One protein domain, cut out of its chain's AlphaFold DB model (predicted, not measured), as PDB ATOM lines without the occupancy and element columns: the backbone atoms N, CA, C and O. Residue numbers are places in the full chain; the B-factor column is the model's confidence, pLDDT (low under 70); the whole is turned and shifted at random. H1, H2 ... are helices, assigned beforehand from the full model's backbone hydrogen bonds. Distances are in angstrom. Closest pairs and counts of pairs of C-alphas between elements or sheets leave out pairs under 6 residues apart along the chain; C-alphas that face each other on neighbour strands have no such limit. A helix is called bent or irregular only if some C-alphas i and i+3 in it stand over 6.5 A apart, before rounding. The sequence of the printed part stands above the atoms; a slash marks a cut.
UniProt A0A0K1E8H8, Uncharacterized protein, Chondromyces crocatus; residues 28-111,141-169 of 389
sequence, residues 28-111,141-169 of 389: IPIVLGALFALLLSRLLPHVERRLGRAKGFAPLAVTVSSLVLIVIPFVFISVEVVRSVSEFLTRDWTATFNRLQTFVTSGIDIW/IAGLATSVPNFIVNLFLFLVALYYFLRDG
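What this domain is: This is residues 28 to 111 and 141 to 169 of the 389 residues of an uncharacterized protein of Chondromyces crocatus (UniProt A0A0K1E8H8). Two long helices, H2 and H4, run loosely side by side in opposite ways, and the shorter H1 crosses the later part of H4. At one end H2 starts with a short piece that folds back sharply at a kink near residue 51, and beyond its other end H3, residues 94 to 111, sticks out as a free arm that adds to the length. The printed part has 113 residues with four named helices, in the order H1, H2, H3, H4, and no named strand, which is the class all helix. The whole is extended, with a radius of gyration of the C-alphas of 23.3 A, and the C-alphas span 75 by 32 by 25 A.

Where its parts are: H1, residues 28 to 40, begins at C-alpha 28 at (-10.051, 24.511, 3.399) and is 18.0 A long from first to last C-alpha. H2, residues 44 to 90, is the longest helix by residues and measures 47.6 A. It is irregular, with C-alphas 50 and 53 standing 9.1 A apart, and it has a kink of 142 degrees near residue 51. H3, residues 94 to 111, is 25.8 A long and ends at C-alpha 111 at (-9.088, 5.623, 52.687). H4, residues 141 to 169, is 38.5 A long and ends at C-alpha 169 at (4.359, 26.622, -7.567). It too is irregular, with C-alphas 146 and 149 standing 7.2 A apart, and it has a kink of 51 degrees near residue 149.

How they stand to each other: H1 touches H4, with residues 154 to 166 of H4 alone, and the closest C-alphas are those of Gly 33 and Leu 162, 4.2 A apart. The two run the same way at a steep tilt of 53 degrees. H1 and H2 are close but not clearly touching, the closest C-alphas being those of Leu 40 and Val 62, 7.7 A apart. H2 and H4 touch, with the C-alphas of Pro 59 and Leu 166 closest at 5.5 A. They run opposite ways at a shallow tilt of 11 degrees. H3 is apart from H1, H2 and H4. In H1 and H3 every O i to N i+4 pair is within hydrogen-bond range, against 34 of 43 in H2 and 23 of 25 in H4.

The domain as a whole: The C-alphas of Arg 53 and Asp 109 are the two farthest apart, at 77.1 A. Residues 72 to 77 of H2 stand free, and so do residues 87 to 111, of which 87 to 90 belong to H2 and 94 to 111 to H3. Without these stretches the body has 82 residues and spans 50 by 23 by 17 A. The links from H1 to H2 and from H2 to H3 are tight. Residues 112 to 140 are not printed, and C-alphas 111 and 141 stand 41.1 A apart across this cut. The mean pLDDT of the printed part is 89.2, and residues 108 to 111 are under 70.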
ATOM      1  N   ILE A  28     -10.758  25.437   2.504       92.50
ATOM      2  CA  ILE A  28     -10.051  24.511   3.399       92.50
ATOM      3  C   ILE A  28      -9.275  23.430   2.622       92.50
ATOM      4  O   ILE A  28      -8.060  23.339   2.820       92.50
ATOM      5  N   PRO A  29      -9.888  22.625   1.725       93.88
ATOM      6  CA  PRO A  29      -9.138  21.622   0.969       93.88
ATOM      7  C   PRO A  29      -8.078  22.242   0.047       93.88
ATOM      8  O   PRO A  29      -7.010  21.654  -0.115       93.88
ATOM      9  N   ILE A  30      -8.314  23.442  -0.499       94.38
ATOM     10  CA  ILE A  30      -7.324  24.156  -1.320       94.38
ATOM     11  C   ILE A  30      -6.109  24.569  -0.481       94.38
ATOM     12  O   ILE A  30      -4.972  24.320  -0.884       94.38
ATOM     13  N   VAL A  31      -6.336  25.156   0.697       92.62
ATOM     14  CA  VAL A  31      -5.278  25.556   1.635       92.62
ATOM     15  C   VAL A  31      -4.497  24.331   2.087       92.62
ATOM     16  O   VAL A  31      -3.273  24.335   1.998       92.62
ATOM     17  N   LEU A  32      -5.170  23.251   2.493       93.00
ATOM     18  CA  LEU A  32      -4.493  21.998   2.833       93.00
ATOM     19  C   LEU A  32      -3.660  21.473   1.655       93.00
ATOM     20  O   LEU A  32      -2.520  21.060   1.863       93.00
ATOM     21  N   GLY A  33      -4.179  21.542   0.425       94.81
ATOM     22  CA  GLY A  33      -3.448  21.173  -0.787       94.81
ATOM     23  C   GLY A  33      -2.176  21.999  -0.970       94.81
ATOM     24  O   GLY A  33      -1.117  21.437  -1.242       94.81
ATOM     25  N   ALA A  34      -2.243  23.313  -0.733       93.12
ATOM     26  CA  ALA A  34      -1.082  24.204  -0.760       93.12
ATOM     27  C   ALA A  34      -0.053  23.851   0.327       93.12
ATOM     28  O   ALA A  34       1.145  23.773   0.058       93.12
ATOM     29  N   LEU A  35      -0.512  23.595   1.554       91.69
ATOM     30  CA  LEU A  35       0.349  23.228   2.678       91.69
ATOM     31  C   LEU A  35       1.080  21.902   2.426       91.69
ATOM     32  O   LEU A  35       2.294  21.807   2.614       91.69
ATOM     33  N   PHE A  36       0.364  20.891   1.933       92.38
ATOM     34  CA  PHE A  36       0.965  19.619   1.541       92.38
ATOM     35  C   PHE A  36       1.862  19.762   0.310       92.38
ATOM     36  O   PHE A  36       2.889  19.091   0.245       92.38
ATOM     37  N   ALA A  37       1.559  20.660  -0.632       94.38
ATOM     38  CA  ALA A  37       2.454  20.959  -1.749       94.38
ATOM     39  C   ALA A  37       3.786  21.541  -1.254       94.38
ATOM     40  O   ALA A  37       4.846  21.104  -1.697       94.38
ATOM     41  N   LEU A  38       3.761  22.461  -0.281       90.94
ATOM     42  CA  LEU A  38       4.976  23.001   0.340       90.94
ATOM     43  C   LEU A  38       5.811  21.905   1.011       90.94
ATOM     44  O   LEU A  38       7.039  21.914   0.873       90.94
ATOM     45  N   LEU A  39       5.161  20.951   1.680       90.00
ATOM     46  CA  LEU A  39       5.819  19.795   2.287       90.00
ATOM     47  C   LEU A  39       6.439  18.865   1.231       90.00
ATOM     48  O   LEU A  39       7.635  18.564   1.261       90.00
ATOM     49  N   LEU A  40       5.631  18.444   0.258       92.38
ATOM     50  CA  LEU A  40       6.009  17.475  -0.770       92.38
ATOM     51  C   LEU A  40       6.928  18.070  -1.847       92.38
ATOM     52  O   LEU A  40       7.612  17.318  -2.541       92.38
ATOM     53  N   SER A  41       7.050  19.399  -1.930       90.25
ATOM     54  CA  SER A  41       8.013  20.087  -2.804       90.25
ATOM     55  C   SER A  41       9.455  19.615  -2.582       90.25
ATOM     56  O   SER A  41      10.251  19.598  -3.515       90.25
ATOM     57  N   ARG A  42       9.809  19.178  -1.361       87.31
ATOM     58  CA  ARG A  42      11.140  18.618  -1.055       87.31
ATOM     59  C   ARG A  42      11.376  17.256  -1.723       87.31
ATOM     60  O   ARG A  42      12.514  16.902  -2.034       87.31
ATOM     61  N   LEU A  43      10.309  16.490  -1.951       88.38
ATOM     62  CA  LEU A  43      10.362  15.176  -2.593       88.38
ATOM     63  C   LEU A  43      10.351  15.282  -4.122       88.38
ATOM     64  O   LEU A  43      10.891  14.397  -4.786       88.38
ATOM     65  N   LEU A  44       9.802  16.365  -4.678       89.38
ATOM     66  CA  LEU A  44       9.628  16.531  -6.121       89.38
ATOM     67  C   LEU A  44      10.941  16.357  -6.920       89.38
ATOM     68  O   LEU A  44      10.949  15.514  -7.818       89.38
ATOM     69  N   PRO A  45      12.090  16.967  -6.549       89.50
ATOM     70  CA  PRO A  45      13.351  16.764  -7.272       89.50
ATOM     71  C   PRO A  45      13.854  15.314  -7.245       89.50
ATOM     72  O   PRO A  45      14.513  14.858  -8.178       89.50
ATOM     73  N   HIS A  46      13.563  14.563  -6.178       90.81
ATOM     74  CA  HIS A  46      13.943  13.151  -6.076       90.81
ATOM     75  C   HIS A  46      13.122  12.291  -7.042       90.81
ATOM     76  O   HIS A  46      13.663  11.385  -7.679       90.81
ATOM     77  N   VAL A  47      11.831  12.600  -7.181       90.38
ATOM     78  CA  VAL A  47      10.926  11.929  -8.121       90.38
ATOM     79  C   VAL A  47      11.265  12.306  -9.563       90.38
ATOM     80  O   VAL A  47      11.365  11.420 -10.408       90.38
ATOM     81  N   GLU A  48      11.540  13.581  -9.844       91.31
ATOM     82  CA  GLU A  48      11.976  14.051 -11.165       91.31
ATOM     83  C   GLU A  48      13.246  13.343 -11.641       91.31
ATOM     84  O   GLU A  48      13.306  12.879 -12.781       91.31
ATOM     85  N   ARG A  49      14.243  13.193 -10.756       90.31
ATOM     86  CA  ARG A  49      15.479  12.456 -11.063       90.31
ATOM     87  C   ARG A  49      15.214  10.983 -11.375       90.31
ATOM     88  O   ARG A  49      15.862  10.442 -12.264       90.31
ATOM     89  N   ARG A  50      14.265  10.340 -10.680       90.12
ATOM     90  CA  ARG A  50      13.884   8.940 -10.945       90.12
ATOM     91  C   ARG A  50      13.087   8.771 -12.240       90.12
ATOM     92  O   ARG A  50      13.259   7.761 -12.912       90.12
ATOM     93  N   LEU A  51      12.241   9.739 -12.601       88.44
ATOM     94  CA  LEU A  51      11.445   9.708 -13.838       88.44
ATOM     95  C   LEU A  51      12.247  10.111 -15.087       88.44
ATOM     96  O   LEU A  51      11.856   9.773 -16.206       88.44
ATOM     97  N   GLY A  52      13.354  10.842 -14.928       88.25
ATOM     98  CA  GLY A  52      14.261  11.212 -16.014       88.25
ATOM     99  C   GLY A  52      13.552  11.970 -17.143       88.25
ATOM    100  O   GLY A  52      13.164  13.129 -16.989       88.25
ATOM    101  N   ARG A  53      13.364  11.311 -18.295       83.31
ATOM    102  CA  ARG A  53      12.699  11.894 -19.478       83.31
ATOM    103  C   ARG A  53      11.235  12.274 -19.228       83.31
ATOM    104  O   ARG A  53      10.728  13.170 -19.891       83.31
ATOM    105  N   ALA A  54      10.581  11.639 -18.257       87.81
ATOM    106  CA  ALA A  54       9.187  11.885 -17.902       87.81
ATOM    107  C   ALA A  54       9.012  12.917 -16.769       87.81
ATOM    108  O   ALA A  54       7.957  12.949 -16.144       87.81
ATOM    109  N   LYS A  55      10.008  13.774 -16.487       86.25
ATOM    110  CA  LYS A  55       9.969  14.748 -15.373       86.25
ATOM    111  C   LYS A  55       8.706  15.622 -15.313       86.25
ATOM    112  O   LYS A  55       8.263  15.956 -14.224       86.25
ATOM    113  N   GLY A  56       8.071  15.920 -16.453       85.75
ATOM    114  CA  GLY A  56       6.802  16.665 -16.494       85.75
ATOM    115  C   GLY A  56       5.626  15.958 -15.802       85.75
ATOM    116  O   GLY A  56       4.667  16.610 -15.404       85.75
ATOM    117  N   PHE A  57       5.711  14.639 -15.604       91.31
ATOM    118  CA  PHE A  57       4.734  13.850 -14.852       91.31
ATOM    119  C   PHE A  57       5.074  13.727 -13.362       91.31
ATOM    120  O   PHE A  57       4.303  13.120 -12.625       91.31
ATOM    121  N   ALA A  58       6.190  14.293 -12.883       93.00
ATOM    122  CA  ALA A  58       6.571  14.190 -11.476       93.00
ATOM    123  C   ALA A  58       5.519  14.783 -10.514       93.00
ATOM    124  O   ALA A  58       5.186  14.089  -9.552       93.00
ATOM    125  N   PRO A  59       4.906  15.962 -10.775       93.25
ATOM    126  CA  PRO A  59       3.816  16.469  -9.937       93.25
ATOM    127  C   PRO A  59       2.625  15.508  -9.887       93.25
ATOM    128  O   PRO A  59       2.094  15.236  -8.816       93.25
ATOM    129  N   LEU A  60       2.252  14.920 -11.031       94.50
ATOM    130  CA  LEU A  60       1.169  13.936 -11.105       94.50
ATOM    131  C   LEU A  60       1.508  12.675 -10.302       94.50
ATOM    132  O   LEU A  60       0.679  12.194  -9.536       94.50
ATOM    133  N   ALA A  61       2.729  12.156 -10.448       94.25
ATOM    134  CA  ALA A  61       3.190  10.973  -9.735       94.25
ATOM    135  C   ALA A  61       3.188  11.192  -8.215       94.25
ATOM    136  O   ALA A  61       2.745  10.313  -7.475       94.25
ATOM    137  N   VAL A  62       3.626  12.366  -7.748       94.88
ATOM    138  CA  VAL A  62       3.568  12.743  -6.328       94.88
ATOM    139  C   VAL A  62       2.118  12.843  -5.858       94.88
ATOM    140  O   VAL A  62       1.785  12.229  -4.851       94.88
ATOM    141  N   THR A  63       1.234  13.522  -6.594       95.69
ATOM    142  CA  THR A  63      -0.188  13.638  -6.222       95.69
ATOM    143  C   THR A  63      -0.883  12.277  -6.152       95.69
ATOM    144  O   THR A  63      -1.584  11.997  -5.182       95.69
ATOM    145  N   VAL A  64      -0.669  11.401  -7.137       94.62
ATOM    146  CA  VAL A  64      -1.242  10.044  -7.146       94.62
ATOM    147  C   VAL A  64      -0.668   9.201  -6.004       94.62
ATOM    148  O   VAL A  64      -1.410   8.484  -5.338       94.62
ATOM    149  N   SER A  65       0.629   9.324  -5.717       93.88
ATOM    150  CA  SER A  65       1.243   8.639  -4.572       93.88
ATOM    151  C   SER A  65       0.653   9.126  -3.247       93.88
ATOM    152  O   SER A  65       0.362   8.311  -2.375       93.88
ATOM    153  N   SER A  66       0.409  10.432  -3.105       93.12
ATOM    154  CA  SER A  66      -0.257  11.019  -1.937       93.12
ATOM    155  C   SER A  66      -1.699  10.543  -1.793       93.12
ATOM    156  O   SER A  66      -2.119  10.233  -0.683       93.12
ATOM    157  N   LEU A  67      -2.446  10.422  -2.897       94.06
ATOM    158  CA  LEU A  67      -3.785   9.828  -2.895       94.06
ATOM    159  C   LEU A  67      -3.741   8.413  -2.306       94.06
ATOM    160  O   LEU A  67      -4.494   8.115  -1.384       94.06
ATOM    161  N   VAL A  68      -2.833   7.563  -2.788       94.75
ATOM    162  CA  VAL A  68      -2.674   6.189  -2.285       94.75
ATOM    163  C   VAL A  68      -2.279   6.186  -0.803       94.75
ATOM    164  O   VAL A  68      -2.877   5.461  -0.007       94.75
ATOM    165  N   LEU A  69      -1.319   7.032  -0.421       92.56
ATOM    166  CA  LEU A  69      -0.810   7.145   0.948       92.56
ATOM    167  C   LEU A  69      -1.864   7.644   1.946       92.56
ATOM    168  O   LEU A  69      -1.799   7.282   3.113       92.56
ATOM    169  N   ILE A  70      -2.821   8.464   1.511       90.94
ATOM    170  CA  ILE A  70      -3.891   8.986   2.370       90.94
ATOM    171  C   ILE A  70      -5.075   8.017   2.398       90.94
ATOM    172  O   ILE A  70      -5.576   7.681   3.469       90.94
ATOM    173  N   VAL A  71      -5.522   7.542   1.233       92.31
ATOM    174  CA  VAL A  71      -6.754   6.751   1.118       92.31
ATOM    175  C   VAL A  71      -6.595   5.360   1.710       92.31
ATOM    176  O   VAL A  71      -7.496   4.920   2.419       92.31
ATOM    177  N   ILE A  72      -5.472   4.669   1.475       94.81
ATOM    178  CA  ILE A  72      -5.303   3.297   1.978       94.81
ATOM    179  C   ILE A  72      -5.367   3.251   3.514       94.81
ATOM    180  O   ILE A  72      -6.211   2.515   4.035       94.81
ATOM    181  N   PRO A  73      -4.562   4.031   4.269       91.88
ATOM    182  CA  PRO A  73      -4.642   4.026   5.725       91.88
ATOM    183  C   PRO A  73      -5.988   4.537   6.228       91.88
ATOM    184  O   PRO A  73      -6.516   3.984   7.184       91.88
ATOM    185  N   PHE A  74      -6.574   5.549   5.579       90.50
ATOM    186  CA  PHE A  74      -7.871   6.086   5.987       90.50
ATOM    187  C   PHE A  74      -8.986   5.043   5.883       90.50
ATOM    188  O   PHE A  74      -9.750   4.871   6.832       90.50
ATOM    189  N   VAL A  75      -9.068   4.315   4.765       91.75
ATOM    190  CA  VAL A  75     -10.062   3.249   4.577       91.75
ATOM    191  C   VAL A  75      -9.816   2.117   5.570       91.75
ATOM    192  O   VAL A  75     -10.755   1.682   6.229       91.75
ATOM    193  N   PHE A  76      -8.561   1.686   5.732       94.38
ATOM    194  CA  PHE A  76      -8.196   0.641   6.689       94.38
ATOM    195  C   PHE A  76      -8.595   1.008   8.126       94.38
ATOM    196  O   PHE A  76      -9.298   0.244   8.785       94.38
ATOM    197  N   ILE A  77      -8.207   2.201   8.589       92.25
ATOM    198  CA  ILE A  77      -8.545   2.702   9.927       92.25
ATOM    199  C   ILE A  77     -10.060   2.818  10.076       92.25
ATOM    200  O   ILE A  77     -10.593   2.402  11.096       92.25
ATOM    201  N   SER A  78     -10.764   3.340   9.070       90.50
ATOM    202  CA  SER A  78     -12.219   3.521   9.126       90.50
ATOM    203  C   SER A  78     -12.957   2.189   9.273       90.50
ATOM    204  O   SER A  78     -13.828   2.068  10.131       90.50
ATOM    205  N   VAL A  79     -12.586   1.173   8.486       92.19
ATOM    206  CA  VAL A  79     -13.167  -0.178   8.576       92.19
ATOM    207  C   VAL A  79     -12.893  -0.797   9.947       92.19
ATOM    208  O   VAL A  79     -13.814  -1.296  10.593       92.19
ATOM    209  N   GLU A  80     -11.651  -0.723  10.422       93.38
ATOM    210  CA  GLU A  80     -11.260  -1.335  11.691       93.38
ATOM    211  C   GLU A  80     -11.840  -0.591  12.908       93.38
ATOM    212  O   GLU A  80     -12.203  -1.218  13.904       93.38
ATOM    213  N   VAL A  81     -12.019   0.734  12.826       92.50
ATOM    214  CA  VAL A  81     -12.740   1.527  13.835       92.50
ATOM    215  C   VAL A  81     -14.208   1.120  13.878       92.50
ATOM    216  O   VAL A  81     -14.708   0.844  14.963       92.50
ATOM    217  N   VAL A  82     -14.898   1.032  12.735       92.12
ATOM    218  CA  VAL A  82     -16.310   0.603  12.695       92.12
ATOM    219  C   VAL A  82     -16.464  -0.793  13.296       92.12
ATOM    220  O   VAL A  82     -17.347  -1.010  14.129       92.12
ATOM    221  N   ARG A  83     -15.568  -1.718  12.939       92.62
ATOM    222  CA  ARG A  83     -15.528  -3.062  13.517       92.62
ATOM    223  C   ARG A  83     -15.310  -3.022  15.031       92.62
ATOM    224  O   ARG A  83     -16.113  -3.582  15.769       92.62
ATOM    225  N   SER A  84     -14.275  -2.325  15.494       92.50
ATOM    226  CA  SER A  84     -13.935  -2.246  16.919       92.50
ATOM    227  C   SER A  84     -15.035  -1.573  17.742       92.50
ATOM    228  O   SER A  84     -15.287  -1.957  18.880       92.50
ATOM    229  N   VAL A  85     -15.722  -0.574  17.182       92.19
ATOM    230  CA  VAL A  85     -16.875   0.052  17.838       92.19
ATOM    231  C   VAL A  85     -18.046  -0.925  17.913       92.19
ATOM    232  O   VAL A  85     -18.676  -1.027  18.961       92.19
ATOM    233  N   SER A  86     -18.331  -1.674  16.845       90.75
ATOM    234  CA  SER A  86     -19.376  -2.704  16.863       90.75
ATOM    235  C   SER A  86     -19.088  -3.788  17.910       90.75
ATOM    236  O   SER A  86     -19.969  -4.134  18.700       90.75
ATOM    237  N   GLU A  87     -17.842  -4.261  17.990       91.06
ATOM    238  CA  GLU A  87     -17.387  -5.200  19.022       91.06
ATOM    239  C   GLU A  87     -17.503  -4.594  20.431       91.06
ATOM    240  O   GLU A  87     -17.959  -5.261  21.360       91.06
ATOM    241  N   PHE A  88     -17.163  -3.313  20.609       89.44
ATOM    242  CA  PHE A  88     -17.316  -2.618  21.889       89.44
ATOM    243  C   PHE A  88     -18.783  -2.512  22.328       89.44
ATOM    244  O   PHE A  88     -19.078  -2.755  23.497       89.44
ATOM    245  N   LEU A  89     -19.690  -2.151  21.417       88.38
ATOM    246  CA  LEU A  89     -21.111  -1.944  21.712       88.38
ATOM    247  C   LEU A  89     -21.866  -3.254  21.978       88.38
ATOM    248  O   LEU A  89     -22.831  -3.257  22.733       88.38
ATOM    249  N   THR A  90     -21.440  -4.356  21.358       88.94
ATOM    250  CA  THR A  90     -22.064  -5.682  21.531       88.94
ATOM    251  C   THR A  90     -21.496  -6.465  22.712       88.94
ATOM    252  O   THR A  90     -22.120  -7.418  23.180       88.94
ATOM    253  N   ARG A  91     -20.320  -6.074  23.215       87.62
ATOM    254  CA  ARG A  91     -19.685  -6.706  24.370       87.62
ATOM    255  C   ARG A  91     -20.452  -6.411  25.656       87.62
ATOM    256  O   ARG A  91     -20.760  -5.264  25.966       87.62
ATOM    257  N   ASP A  92     -20.663  -7.453  26.456       86.62
ATOM    258  CA  ASP A  92     -21.211  -7.295  27.798       86.62
ATOM    259  C   ASP A  92     -20.155  -6.708  28.752       86.62
ATOM    260  O   ASP A  92     -19.158  -7.348  29.108       86.62
ATOM    261  N   TRP A  93     -20.377  -5.459  29.158       84.75
ATOM    262  CA  TRP A  93     -19.528  -4.736  30.104       84.75
ATOM    263  C   TRP A  93     -19.989  -4.872  31.558       84.75
ATOM    264  O   TRP A  93     -19.280  -4.408  32.452       84.75
ATOM    265  N   THR A  94     -21.108  -5.552  31.829       85.12
ATOM    266  CA  THR A  94     -21.725  -5.653  33.163       85.12
ATOM    267  C   THR A  94     -20.746  -6.195  34.204       85.12
ATOM    268  O   THR A  94     -20.558  -5.597  35.263       85.12
ATOM    269  N   ALA A  95     -20.023  -7.272  33.882       85.38
ATOM    270  CA  ALA A  95     -19.015  -7.833  34.780       85.38
ATOM    271  C   ALA A  95     -17.852  -6.861  35.060       85.38
ATOM    272  O   ALA A  95     -17.323  -6.830  36.171       85.38
ATOM    273  N   THR A  96     -17.459  -6.059  34.067       85.25
ATOM    274  CA  THR A  96     -16.386  -5.063  34.218       85.25
ATOM    275  C   THR A  96     -16.854  -3.897  35.079       85.25
ATOM    276  O   THR A  96     -16.121  -3.481  35.972       85.25
ATOM    277  N   PHE A  97     -18.082  -3.412  34.872       83.94
ATOM    278  CA  PHE A  97     -18.673  -2.357  35.694       83.94
ATOM    279  C   PHE A  97     -18.829  -2.787  37.151       83.94
ATOM    280  O   PHE A  97     -18.449  -2.026  38.036       83.94
ATOM    281  N   ASN A  98     -19.274  -4.021  37.405       84.81
ATOM    282  CA  ASN A  98     -19.366  -4.557  38.763       84.81
ATOM    283  C   ASN A  98     -17.989  -4.609  39.444       84.81
ATOM    284  O   ASN A  98     -17.847  -4.176  40.584       84.81
ATOM    285  N   ARG A  99     -16.948  -5.072  38.737       85.88
ATOM    286  CA  ARG A  99     -15.571  -5.075  39.267       85.88
ATOM    287  C   ARG A  99     -15.040  -3.668  39.510       85.88
ATOM    288  O   ARG A  99     -14.381  -3.446  40.518       85.88
ATOM    289  N   LEU A 100     -15.320  -2.728  38.609       84.38
ATOM    290  CA  LEU A 100     -14.920  -1.333  38.763       84.38
ATOM    291  C   LEU A 100     -15.610  -0.700  39.974       84.38
ATOM    292  O   LEU A 100     -14.952  -0.027  40.757       84.38
ATOM    293  N   GLN A 101     -16.901  -0.974  40.165       82.50
ATOM    294  CA  GLN A 101     -17.640  -0.551  41.348       82.50
ATOM    295  C   GLN A 101     -16.987  -1.098  42.616       82.50
ATOM    296  O   GLN A 101     -16.666  -0.307  43.494       82.50
ATOM    297  N   THR A 102     -16.724  -2.409  42.691       82.75
ATOM    298  CA  THR A 102     -16.045  -3.014  43.849       82.75
ATOM    299  C   THR A 102     -14.662  -2.409  44.075       82.75
ATOM    300  O   THR A 102     -14.311  -2.088  45.202       82.75
ATOM    301  N   PHE A 103     -13.880  -2.202  43.013       82.44
ATOM    302  CA  PHE A 103     -12.552  -1.595  43.099       82.44
ATOM    303  C   PHE A 103     -12.610  -0.174  43.677       82.44
ATOM    304  O   PHE A 103     -11.820   0.171  44.555       82.44
ATOM    305  N   VAL A 104     -13.572   0.634  43.226       80.81
ATOM    306  CA  VAL A 104     -13.783   1.999  43.721       80.81
ATOM    307  C   VAL A 104     -14.285   1.987  45.166       80.81
ATOM    308  O   VAL A 104     -13.719   2.695  45.994       80.81
ATOM    309  N   THR A 105     -15.287   1.168  45.508       77.31
ATOM    310  CA  THR A 105     -15.832   1.105  46.877       77.31
ATOM    311  C   THR A 105     -14.805   0.580  47.873       77.31
ATOM    312  O   THR A 105     -14.595   1.203  48.905       77.31
ATOM    313  N   SER A 106     -14.087  -0.498  47.541       75.50
ATOM    314  CA  SER A 106     -13.036  -1.039  48.408       75.50
ATOM    315  C   SER A 106     -11.861  -0.072  48.560       75.50
ATOM    316  O   SER A 106     -11.286   0.019  49.639       75.50
ATOM    317  N   GLY A 107     -11.514   0.688  47.514       71.75
ATOM    318  CA  GLY A 107     -10.531   1.766  47.616       71.75
ATOM    319  C   GLY A 107     -10.989   2.892  48.547       71.75
ATOM    320  O   GLY A 107     -10.207   3.368  49.361       71.75
ATOM    321  N   ILE A 108     -12.262   3.289  48.485       67.00
ATOM    322  CA  ILE A 108     -12.834   4.323  49.361       67.00
ATOM    323  C   ILE A 108     -12.888   3.848  50.821       67.00
ATOM    324  O   ILE A 108     -12.513   4.612  51.709       67.00
ATOM    325  N   ASP A 109     -13.250   2.589  51.078       63.56
ATOM    326  CA  ASP A 109     -13.315   2.024  52.434       63.56
ATOM    327  C   ASP A 109     -11.937   1.973  53.121       63.56
ATOM    328  O   ASP A 109     -11.837   2.196  54.331       63.56
ATOM    329  N   ILE A 110     -10.866   1.749  52.348       62.94
ATOM    330  CA  ILE A 110      -9.474   1.769  52.831       62.94
ATOM    331  C   ILE A 110      -9.022   3.195  53.202       62.94
ATOM    332  O   ILE A 110      -8.229   3.360  54.129       62.94
ATOM    333  N   TRP A 111      -9.523   4.227  52.512       57.88
ATOM    334  CA  TRP A 111      -9.088   5.623  52.687       57.88
ATOM    335  C   TRP A 111     -10.062   6.506  53.485       57.88
ATOM    336  O   TRP A 111      -9.682   7.608  53.887       57.88
ATOM    337  N   ILE A 141     -19.784   6.196  14.299       87.31
ATOM    338  CA  ILE A 141     -20.107   5.352  13.133       87.31
ATOM    339  C   ILE A 141     -21.045   6.100  12.178       87.31
ATOM    340  O   ILE A 141     -20.785   6.164  10.974       87.31
ATOM    341  N   ALA A 142     -22.121   6.686  12.709       87.25
ATOM    342  CA  ALA A 142     -23.085   7.435  11.908       87.25
ATOM    343  C   ALA A 142     -22.435   8.646  11.212       87.25
ATOM    344  O   ALA A 142     -22.692   8.912  10.036       87.25
ATOM    345  N   GLY A 143     -21.547   9.350  11.914       85.69
ATOM    346  CA  GLY A 143     -20.776  10.468  11.381       85.69
ATOM    347  C   GLY A 143     -19.815  10.041  10.271       85.69
ATOM    348  O   GLY A 143     -19.769  10.690   9.229       85.69
ATOM    349  N   LEU A 144     -19.095   8.926  10.437       84.88
ATOM    350  CA  LEU A 144     -18.216   8.385   9.395       84.88
ATOM    351  C   LEU A 144     -19.005   8.045   8.128       84.88
ATOM    352  O   LEU A 144     -18.588   8.432   7.039       84.88
ATOM    353  N   ALA A 145     -20.165   7.396   8.266       83.00
ATOM    354  CA  ALA A 145     -21.013   7.031   7.133       83.00
ATOM    355  C   ALA A 145     -21.561   8.257   6.381       83.00
ATOM    356  O   ALA A 145     -21.528   8.295   5.150       83.00
ATOM    357  N   THR A 146     -22.026   9.281   7.102       87.69
ATOM    358  CA  THR A 146     -22.571  10.506   6.489       87.69
ATOM    359  C   THR A 146     -21.492  11.422   5.910       87.69
ATOM    360  O   THR A 146     -21.767  12.189   4.988       87.69
ATOM    361  N   SER A 147     -20.248  11.313   6.384       86.25
ATOM    362  CA  SER A 147     -19.134  12.157   5.937       86.25
ATOM    363  C   SER A 147     -18.456  11.675   4.652       86.25
ATOM    364  O   SER A 147     -17.726  12.457   4.044       86.25
ATOM    365  N   VAL A 148     -18.686  10.432   4.200       87.75
ATOM    366  CA  VAL A 148     -18.004   9.863   3.014       87.75
ATOM    367  C   VAL A 148     -18.168  10.723   1.750       87.75
ATOM    368  O   VAL A 148     -17.150  11.018   1.120       87.75
ATOM    369  N   PRO A 149     -19.377  11.185   1.363       88.62
ATOM    370  CA  PRO A 149     -19.531  11.984   0.146       88.62
ATOM    371  C   PRO A 149     -18.758  13.305   0.219       88.62
ATOM    372  O   PRO A 149     -18.034  13.659  -0.712       88.62
ATOM    373  N   ASN A 150     -18.853  14.003   1.355       88.94
ATOM    374  CA  ASN A 150     -18.138  15.259   1.572       88.94
ATOM    375  C   ASN A 150     -16.616  15.040   1.604       88.94
ATOM    376  O   ASN A 150     -15.858  15.834   1.055       88.94
ATOM    377  N   PHE A 151     -16.154  13.934   2.195       89.00
ATOM    378  CA  PHE A 151     -14.745  13.550   2.183       89.00
ATOM    379  C   PHE A 151     -14.225  13.345   0.757       89.00
ATOM    380  O   PHE A 151     -13.155  13.852   0.442       89.00
ATOM    381  N   ILE A 152     -14.977  12.673  -0.123       91.69
ATOM    382  CA  ILE A 152     -14.577  12.461  -1.524       91.69
ATOM    383  C   ILE A 152     -14.433  13.795  -2.264       91.69
ATOM    384  O   ILE A 152     -13.435  14.002  -2.953       91.69
ATOM    385  N   VAL A 153     -15.393  14.712  -2.102       92.81
ATOM    386  CA  VAL A 153     -15.336  16.044  -2.729       92.81
ATOM    387  C   VAL A 153     -14.138  16.837  -2.207       92.81
ATOM    388  O   VAL A 153     -13.350  17.355  -2.999       92.81
ATOM    389  N   ASN A 154     -13.943  16.881  -0.887       92.69
ATOM    390  CA  ASN A 154     -12.815  17.582  -0.276       92.69
ATOM    391  C   ASN A 154     -11.471  16.972  -0.674       92.69
ATOM    392  O   ASN A 154     -10.531  17.710  -0.958       92.69
ATOM    393  N   LEU A 155     -11.380  15.644  -0.747       93.94
ATOM    394  CA  LEU A 155     -10.189  14.935  -1.200       93.94
ATOM    395  C   LEU A 155      -9.892  15.246  -2.670       93.94
ATOM    396  O   LEU A 155      -8.745  15.516  -3.012       93.94
ATOM    397  N   PHE A 156     -10.907  15.257  -3.536       95.38
ATOM    398  CA  PHE A 156     -10.744  15.631  -4.938       95.38
ATOM    399  C   PHE A 156     -10.206  17.060  -5.075       95.38
ATOM    400  O   PHE A 156      -9.189  17.271  -5.731       95.38
ATOM    401  N   LEU A 157     -10.835  18.030  -4.404       96.12
ATOM    402  CA  LEU A 157     -10.401  19.430  -4.425       96.12
ATOM    403  C   LEU A 157      -8.993  19.605  -3.849       96.12
ATOM    404  O   LEU A 157      -8.176  20.315  -4.433       96.12
ATOM    405  N   PHE A 158      -8.690  18.914  -2.750       96.25
ATOM    406  CA  PHE A 158      -7.359  18.872  -2.154       96.25
ATOM    407  C   PHE A 158      -6.315  18.351  -3.146       96.25
ATOM    408  O   PHE A 158      -5.258  18.957  -3.283       96.25
ATOM    409  N   LEU A 159      -6.598  17.259  -3.865       96.50
ATOM    410  CA  LEU A 159      -5.666  16.669  -4.833       96.50
ATOM    411  C   LEU A 159      -5.474  17.549  -6.066       96.50
ATOM    412  O   LEU A 159      -4.351  17.665  -6.557       96.50
ATOM    413  N   VAL A 160      -6.546  18.181  -6.548       96.62
ATOM    414  CA  VAL A 160      -6.483  19.161  -7.638       96.62
ATOM    415  C   VAL A 160      -5.600  20.335  -7.219       96.62
ATOM    416  O   VAL A 160      -4.648  20.662  -7.926       96.62
ATOM    417  N   ALA A 161      -5.854  20.915  -6.045       96.50
ATOM    418  CA  ALA A 161      -5.036  21.987  -5.493       96.50
ATOM    419  C   ALA A 161      -3.573  21.548  -5.338       96.50
ATOM    420  O   ALA A 161      -2.677  22.207  -5.856       96.50
ATOM    421  N   LEU A 162      -3.330  20.400  -4.701       96.62
ATOM    422  CA  LEU A 162      -2.000  19.823  -4.511       96.62
ATOM    423  C   LEU A 162      -1.248  19.676  -5.841       96.62
ATOM    424  O   LEU A 162      -0.093  20.082  -5.936       96.62
ATOM    425  N   TYR A 163      -1.901  19.131  -6.872       96.50
ATOM    426  CA  TYR A 163      -1.315  18.975  -8.202       96.50
ATOM    427  C   TYR A 163      -0.910  20.318  -8.816       96.50
ATOM    428  O   TYR A 163       0.236  20.460  -9.243       96.50
ATOM    429  N   TYR A 164      -1.814  21.301  -8.840       95.81
ATOM    430  CA  TYR A 164      -1.521  22.612  -9.425       95.81
ATOM    431  C   TYR A 164      -0.459  23.375  -8.627       95.81
ATOM    432  O   TYR A 164       0.438  23.960  -9.226       95.81
ATOM    433  N   PHE A 165      -0.470  23.307  -7.293       95.25
ATOM    434  CA  PHE A 165       0.576  23.924  -6.471       95.25
ATOM    435  C   PHE A 165       1.944  23.247  -6.634       95.25
ATOM    436  O   PHE A 165       2.961  23.935  -6.614       95.25
ATOM    437  N   LEU A 166       1.998  21.922  -6.823       94.12
ATOM    438  CA  LEU A 166       3.246  21.210  -7.132       94.12
ATOM    439  C   LEU A 166       3.763  21.527  -8.540       94.12
ATOM    440  O   LEU A 166       4.970  21.593  -8.744       94.12
ATOM    441  N   ARG A 167       2.858  21.681  -9.510       93.69
ATOM    442  CA  ARG A 167       3.195  21.916 -10.917       93.69
ATOM    443  C   ARG A 167       3.611  23.364 -11.183       93.69
ATOM    444  O   ARG A 167       4.637  23.587 -11.816       93.69
ATOM    445  N   ASP A 168       2.820  24.319 -10.704       92.81
ATOM    446  CA  ASP A 168       2.924  25.741 -11.054       92.81
ATOM    447  C   ASP A 168       3.447  26.597  -9.878       92.81
ATOM    448  O   ASP A 168       3.449  27.829  -9.935       92.81
ATOM    449  N   GLY A 169       3.923  25.960  -8.801       87.38
ATOM    450  CA  GLY A 169       4.359  26.622  -7.567       87.38
ATOM    451  C   GLY A 169       5.424  27.704  -7.770       87.38
ATOM    452  O   GLY A 169       5.317  28.784  -7.188       87.38
TER     453      GLY A 169